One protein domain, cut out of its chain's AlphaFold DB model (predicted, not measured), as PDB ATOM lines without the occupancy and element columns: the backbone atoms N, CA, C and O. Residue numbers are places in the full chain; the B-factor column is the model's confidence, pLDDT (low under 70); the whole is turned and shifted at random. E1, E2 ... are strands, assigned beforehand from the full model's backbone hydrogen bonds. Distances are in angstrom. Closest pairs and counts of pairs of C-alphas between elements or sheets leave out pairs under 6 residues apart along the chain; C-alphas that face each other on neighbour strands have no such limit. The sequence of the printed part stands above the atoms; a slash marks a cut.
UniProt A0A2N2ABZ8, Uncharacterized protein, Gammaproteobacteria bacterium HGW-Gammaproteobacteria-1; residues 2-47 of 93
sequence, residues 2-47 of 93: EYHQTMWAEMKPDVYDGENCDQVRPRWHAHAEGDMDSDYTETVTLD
ATOM      1  N   GLU A   2      28.668  46.977 127.927       85.56
ATOM      2  CA  GLU A   2      30.062  47.361 127.711       85.56
ATOM      3  C   GLU A   2      30.073  48.743 127.050       85.56
ATOM      4  O   GLU A   2      29.171  49.058 126.272       85.56
ATOM      5  N   TYR A   3      31.031  49.589 127.425       89.44
ATOM      6  CA  TYR A   3      31.198  50.926 126.858       89.44
ATOM      7  C   TYR A   3      32.414  50.917 125.935       89.44
ATOM      8  O   TYR A   3      33.449  50.362 126.291       89.44
ATOM      9  N   HIS A   4      32.275  51.541 124.768       91.62
ATOM     10  CA  HIS A   4      33.364  51.776 123.823       91.62
ATOM     11  C   HIS A   4      33.793  53.241 123.925       91.62
ATOM     12  O   HIS A   4      32.936  54.128 123.917       91.62
ATOM     13  N   GLN A   5      35.092  53.497 124.073       91.25
ATOM     14  CA  GLN A   5      35.625  54.855 124.179       91.25
ATOM     15  C   GLN A   5      35.811  55.433 122.775       91.25
ATOM     16  O   GLN A   5      36.773  55.103 122.095       91.25
ATOM     17  N   THR A   6      34.899  56.313 122.363       91.19
ATOM     18  CA  THR A   6      34.930  56.955 121.039       91.19
ATOM     19  C   THR A   6      35.663  58.293 121.027       91.19
ATOM     20  O   THR A   6      36.012  58.794 119.963       91.19
ATOM     21  N   MET A   7      35.848  58.917 122.192       90.56
ATOM     22  CA  MET A   7      36.498  60.219 122.331       90.56
ATOM     23  C   MET A   7      37.224  60.311 123.668       90.56
ATOM     24  O   MET A   7      36.805  59.695 124.653       90.56
ATOM     25  N   TRP A   8      38.268  61.127 123.717       93.12
ATOM     26  CA  TRP A   8      38.910  61.551 124.954       93.12
ATOM     27  C   TRP A   8      39.474  62.962 124.799       93.12
ATOM     28  O   TRP A   8      39.743  63.419 123.690       93.12
ATOM     29  N   ALA A   9      39.624  63.654 125.921       94.12
ATOM     30  CA  ALA A   9      40.329  64.920 125.988       94.12
ATOM     31  C   ALA A   9      41.116  64.971 127.294       94.12
ATOM     32  O   ALA A   9      40.576  64.663 128.357       94.12
ATOM     33  N   GLU A  10      42.381  65.350 127.203       94.88
ATOM     34  CA  GLU A  10      43.280  65.533 128.334       94.88
ATOM     35  C   GLU A  10      43.615  67.017 128.471       94.88
ATOM     36  O   GLU A  10      43.892  67.686 127.475       94.88
ATOM     37  N   MET A  11      43.570  67.552 129.696       94.44
ATOM     38  CA  MET A  11      44.029  68.917 129.958       94.44
ATOM     39  C   MET A  11      45.556  68.901 129.928       94.44
ATOM     40  O   MET A  11      46.206  68.631 130.935       94.44
ATOM     41  N   LYS A  12      46.098  69.129 128.733       93.19
ATOM     42  CA  LYS A  12      47.523  69.163 128.443       93.19
ATOM     43  C   LYS A  12      47.909  70.613 128.162       93.19
ATOM     44  O   LYS A  12      47.706  71.083 127.037       93.19
ATOM     45  N   PRO A  13      48.395  71.350 129.174       92.00
ATOM     46  CA  PRO A  13      48.766  72.737 128.985       92.00
ATOM     47  C   PRO A  13      49.950  72.850 128.023       92.00
ATOM     48  O   PRO A  13      50.830  71.993 127.981       92.00
ATOM     49  N   ASP A  14      49.970  73.938 127.268       91.25
ATOM     50  CA  ASP A  14      51.127  74.363 126.494       91.25
ATOM     51  C   ASP A  14      52.085  75.085 127.448       91.25
ATOM     52  O   ASP A  14      51.782  76.184 127.912       91.25
ATOM     53  N   VAL A  15      53.191  74.435 127.814       91.06
ATOM     54  CA  VAL A  15      54.197  74.985 128.743       91.06
ATOM     55  C   VAL A  15      55.258  75.840 128.043       91.06
ATOM     56  O   VAL A  15      56.181  76.324 128.695       91.06
ATOM     57  N   TYR A  16      55.126  76.025 126.728       88.38
ATOM     58  CA  TYR A  16      56.047  76.781 125.886       88.38
ATOM     59  C   TYR A  16      55.352  77.953 125.185       88.38
ATOM     60  O   TYR A  16      55.798  78.388 124.121       88.38
ATOM     61  N   ASP A  17      54.270  78.479 125.763       87.75
ATOM     62  CA  ASP A  17      53.565  79.628 125.196       87.75
ATOM     63  C   ASP A  17      54.312  80.950 125.476       87.75
ATOM     64  O   ASP A  17      55.230  81.034 126.303       87.75
ATOM     65  N   GLY A  18      53.899  82.016 124.786       86.25
ATOM     66  CA  GLY A  18      54.495  83.348 124.892       86.25
ATOM     67  C   GLY A  18      55.790  83.523 124.088       86.25
ATOM     68  O   GLY A  18      56.360  82.582 123.547       86.25
ATOM     69  N   GLU A  19      56.271  84.765 123.984       85.56
ATOM     70  CA  GLU A  19      57.423  85.111 123.127       85.56
ATOM     71  C   GLU A  19      58.743  84.452 123.561       85.56
ATOM     72  O   GLU A  19      59.628  84.252 122.731       85.56
ATOM     73  N   ASN A  20      58.870  84.108 124.847       88.44
ATOM     74  CA  ASN A  20      60.066  83.487 125.420       88.44
ATOM     75  C   ASN A  20      59.893  81.987 125.716       88.44
ATOM     76  O   ASN A  20      60.798  81.391 126.299       88.44
ATOM     77  N   CYS A  21      58.761  81.387 125.329       86.12
ATOM     78  CA  CYS A  21      58.417  79.995 125.629       86.12
ATOM     79  C   CYS A  21      58.448  79.660 127.135       86.12
ATOM     80  O   CYS A  21      58.949  78.606 127.527       86.12
ATOM     81  N   ASP A  22      57.968  80.577 127.977       85.06
ATOM     82  CA  ASP A  22      58.003  80.493 129.443       85.06
ATOM     83  C   ASP A  22      56.615  80.610 130.097       85.06
ATOM     84  O   ASP A  22      56.505  80.688 131.323       85.06
ATOM     85  N   GLN A  23      55.548  80.625 129.294       86.69
ATOM     86  CA  GLN A  23      54.180  80.753 129.781       86.69
ATOM     87  C   GLN A  23      53.446  79.422 129.678       86.69
ATOM     88  O   GLN A  23      53.500  78.729 128.664       86.69
ATOM     89  N   VAL A  24      52.713  79.097 130.743       89.75
ATOM     90  CA  VAL A  24      51.822  77.939 130.784       89.75
ATOM     91  C   VAL A  24      50.427  78.384 130.361       89.75
ATOM     92  O   VAL A  24      49.768  79.146 131.075       89.75
ATOM     93  N   ARG A  25      49.956  77.890 129.217       91.88
ATOM     94  CA  ARG A  25      48.598  78.116 128.721       91.88
ATOM     95  C   ARG A  25      47.763  76.840 128.814       91.88
ATOM     96  O   ARG A  25      48.106  75.847 128.175       91.88
ATOM     97  N   PRO A  26      46.638  76.847 129.549       92.62
ATOM     98  CA  PRO A  26      45.733  75.704 129.590       92.62
ATOM     99  C   PRO A  26      45.203  75.370 128.194       92.62
ATOM    100  O   PRO A  26      44.690  76.249 127.508       92.62
ATOM    101  N   ARG A  27      45.301  74.103 127.785       93.75
ATOM    102  CA  ARG A  27      44.696  73.581 126.555       93.75
ATOM    103  C   ARG A  27      44.206  72.159 126.773       93.75
ATOM    104  O   ARG A  27      44.666  71.451 127.665       93.75
ATOM    105  N   TRP A  28      43.265  71.749 125.938       94.44
ATOM    106  CA  TRP A  28      42.825  70.370 125.825       94.44
ATOM    107  C   TRP A  28      43.482  69.737 124.618       94.44
ATOM    108  O   TRP A  28      43.332  70.244 123.512       94.44
ATOM    109  N   HIS A  29      44.152  68.614 124.821       93.38
ATOM    110  CA  HIS A  29      44.519  67.712 123.745       93.38
ATOM    111  C   HIS A  29      43.391  66.697 123.594       93.38
ATOM    112  O   HIS A  29      43.116  65.938 124.521       93.38
ATOM    113  N   ALA A  30      42.671  66.747 122.477       92.19
ATOM    114  CA  ALA A  30      41.464  65.962 122.268       92.19
ATOM    115  C   ALA A  30      41.578  65.069 121.036       92.19
ATOM    116  O   ALA A  30      42.231  65.405 120.051       92.19
ATOM    117  N   HIS A  31      40.901  63.930 121.091       90.50
ATOM    118  CA  HIS A  31      40.796  62.988 119.989       90.50
ATOM    119  C   HIS A  31      39.384  62.407 119.928       90.50
ATOM    120  O   HIS A  31      38.782  62.086 120.958       90.50
ATOM    121  N   ALA A  32      38.881  62.226 118.710       88.00
ATOM    122  CA  ALA A  32      37.625  61.553 118.423       88.00
ATOM    123  C   ALA A  32      37.822  60.540 117.291       88.00
ATOM    124  O   ALA A  32      38.519  60.809 116.315       88.00
ATOM    125  N   GLU A  33      37.194  59.371 117.403       85.62
ATOM    126  CA  GLU A  33      37.272  58.347 116.365       85.62
ATOM    127  C   GLU A  33      36.746  58.864 115.021       85.62
ATOM    128  O   GLU A  33      35.641  59.401 114.922       85.62
ATOM    129  N   GLY A  34      37.534  58.653 113.968       79.19
ATOM    130  CA  GLY A  34      37.235  59.153 112.627       79.19
ATOM    131  C   GLY A  34      37.766  60.560 112.359       79.19
ATOM    132  O   GLY A  34      37.769  60.965 111.196       79.19
ATOM    133  N   ASP A  35      38.261  61.261 113.382       77.31
ATOM    134  CA  ASP A  35      39.155  62.397 113.188       77.31
ATOM    135  C   ASP A  35      40.552  61.871 112.837       77.31
ATOM    136  O   ASP A  35      41.031  60.896 113.426       77.31
ATOM    137  N   MET A  36      41.165  62.445 111.802       69.44
ATOM    138  CA  MET A  36      42.416  61.916 111.248       69.44
ATOM    139  C   MET A  36      43.586  62.083 112.218       69.44
ATOM    140  O   MET A  36      44.520  61.290 112.151       69.44
ATOM    141  N   ASP A  37      43.499  63.053 113.130       75.06
ATOM    142  CA  ASP A  37      44.509  63.358 114.134       75.06
ATOM    143  C   ASP A  37      43.857  63.859 115.433       75.06
ATOM    144  O   ASP A  37      42.661  64.131 115.511       75.06
ATOM    145  N   SER A  38      44.653  63.942 116.497       80.38
ATOM    146  CA  SER A  38      44.293  64.659 117.724       80.38
ATOM    147  C   SER A  38      44.627  66.147 117.595       80.38
ATOM    148  O   SER A  38      45.699  66.464 117.079       80.38
ATOM    149  N   ASP A  39      43.796  67.035 118.137       84.12
ATOM    150  CA  ASP A  39      43.986  68.491 118.052       84.12
ATOM    151  C   ASP A  39      44.050  69.152 119.441       84.12
ATOM    152  O   ASP A  39      43.626  68.574 120.448       84.12
ATOM    153  N   TYR A  40      44.595  70.369 119.494       86.94
ATOM    154  CA  TYR A  40      44.602  71.217 120.681       86.94
ATOM    155  C   TYR A  40      43.481  72.255 120.610       86.94
ATOM    156  O   TYR A  40      43.434  73.090 119.710       86.94
ATOM    157  N   THR A  41      42.605  72.258 121.612       90.19
ATOM    158  CA  THR A  41      41.489  73.204 121.718       90.19
ATOM    159  C   THR A  41      41.438  73.866 123.088       90.19
ATOM    160  O   THR A  41      41.820  73.292 124.103       90.19
ATOM    161  N   GLU A  42      40.918  75.086 123.139       90.25
ATOM    162  CA  GLU A  42      40.652  75.803 124.391       90.25
ATOM    163  C   GLU A  42      39.389  75.282 125.091       90.25
ATOM    164  O   GLU A  42      39.191  75.467 126.289       90.25
ATOM    165  N   THR A  43      38.476  74.654 124.347       91.44
ATOM    166  CA  THR A  43      37.175  74.236 124.876       91.44
ATOM    167  C   THR A  43      36.737  72.913 124.269       91.44
ATOM    168  O   THR A  43      36.692  72.756 123.049       91.44
ATOM    169  N   VAL A  44      36.335  71.980 125.133       90.31
ATOM    170  CA  VAL A  44      35.645  70.748 124.741       90.31
ATOM    171  C   VAL A  44      34.143  71.020 124.740       90.31
ATOM    172  O   VAL A  44      33.564  71.350 125.774       90.31
ATOM    173  N   THR A  45      33.501  70.897 123.578       90.12
ATOM    174  CA  THR A  45      32.055  71.120 123.426       90.12
ATOM    175  C   THR A  45      31.335  69.789 123.241       90.12
ATOM    176  O   THR A  45      31.666  69.030 122.336       90.12
ATOM    177  N   LEU A  46      30.332  69.514 124.079       91.00
ATOM    178  CA  LEU A  46      29.539  68.283 124.036       91.00
ATOM    179  C   LEU A  46      28.053  68.630 123.885       91.00
ATOM    180  O   LEU A  46      27.461  69.235 124.777       91.00
ATOM    181  N   ASP A  47      27.445  68.236 122.764       92.75
ATOM    182  CA  ASP A  47      26.008  68.407 122.505       92.75
ATOM    183  C   ASP A  47      25.286  67.063 122.626       92.75
ATOM    184  O   ASP A  47      25.523  66.143 121.845       92.75
TER     185      ASP A  47
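This is residues 2 to 47 of the 93 residues of an uncharacterized protein of Gammaproteobacteria bacterium HGW-Gammaproteobacteria-1 (UniProt A0A2N2ABZ8). A long, thin ribbon of strands has a three-stranded sheet, E1, E4 and E5, with a small hairpin, E2 and E3, beyond one end of it. E1 runs on into E2 and E3 runs on into E4, so that two strands of the sheet continue into the hairpin, while E5 folds back beside E4. The printed part has 46 residues, no named helix and five named strands, in the order E1 E2 E3 E4 E5; the class is all strand, with 20 residues, under half, in named elements. The sheets, ordered E1 - E4 - E5 and E2 - E3, are antiparallel. The whole is loose, a rod spanning 46 by 19 by 19 A, with a radius of gyration of the C-alphas of 13.2 A.

E4, residues 28 to 32, is the inner strand of the larger sheet. E1, residues 7 to 11, is its antiparallel neighbour at 172 degrees, with N 10 and O 29 within hydrogen-bond range at 2.8 A. E4's other neighbour is the edge strand E5, residues 39 to 41, with which it forms an antiparallel hairpin at 131 degrees, with N 28 of E4 and O 41 of E5 within hydrogen-bond range at 2.8 A. E2, residues 14 to 17, and E3, residues 23 to 25, form an antiparallel hairpin at 129 degrees, with N 14 and O 25 at 2.8 A. E1 runs on into E2 at 59 degrees, and E3 into E4 at 38 degrees, each across a break of 2 residues. E2 is apart from E4 and E5.

E1 is 13.8 A long, from C-alpha 7 at (36.498, 60.219, 122.331); E4 is 12.6 A. E2, E3 and E5 measure 5.9, 6.3 and 6.5 A, and E5 ends at C-alpha 41, (41.489, 73.204, 121.718).

The two C-alphas farthest apart, those of Glu 2 and Asn 20, are 47.0 A apart. The printed part has no cut and no long link. Mean pLDDT of the printed part is 88.7; residue 36 is under 70.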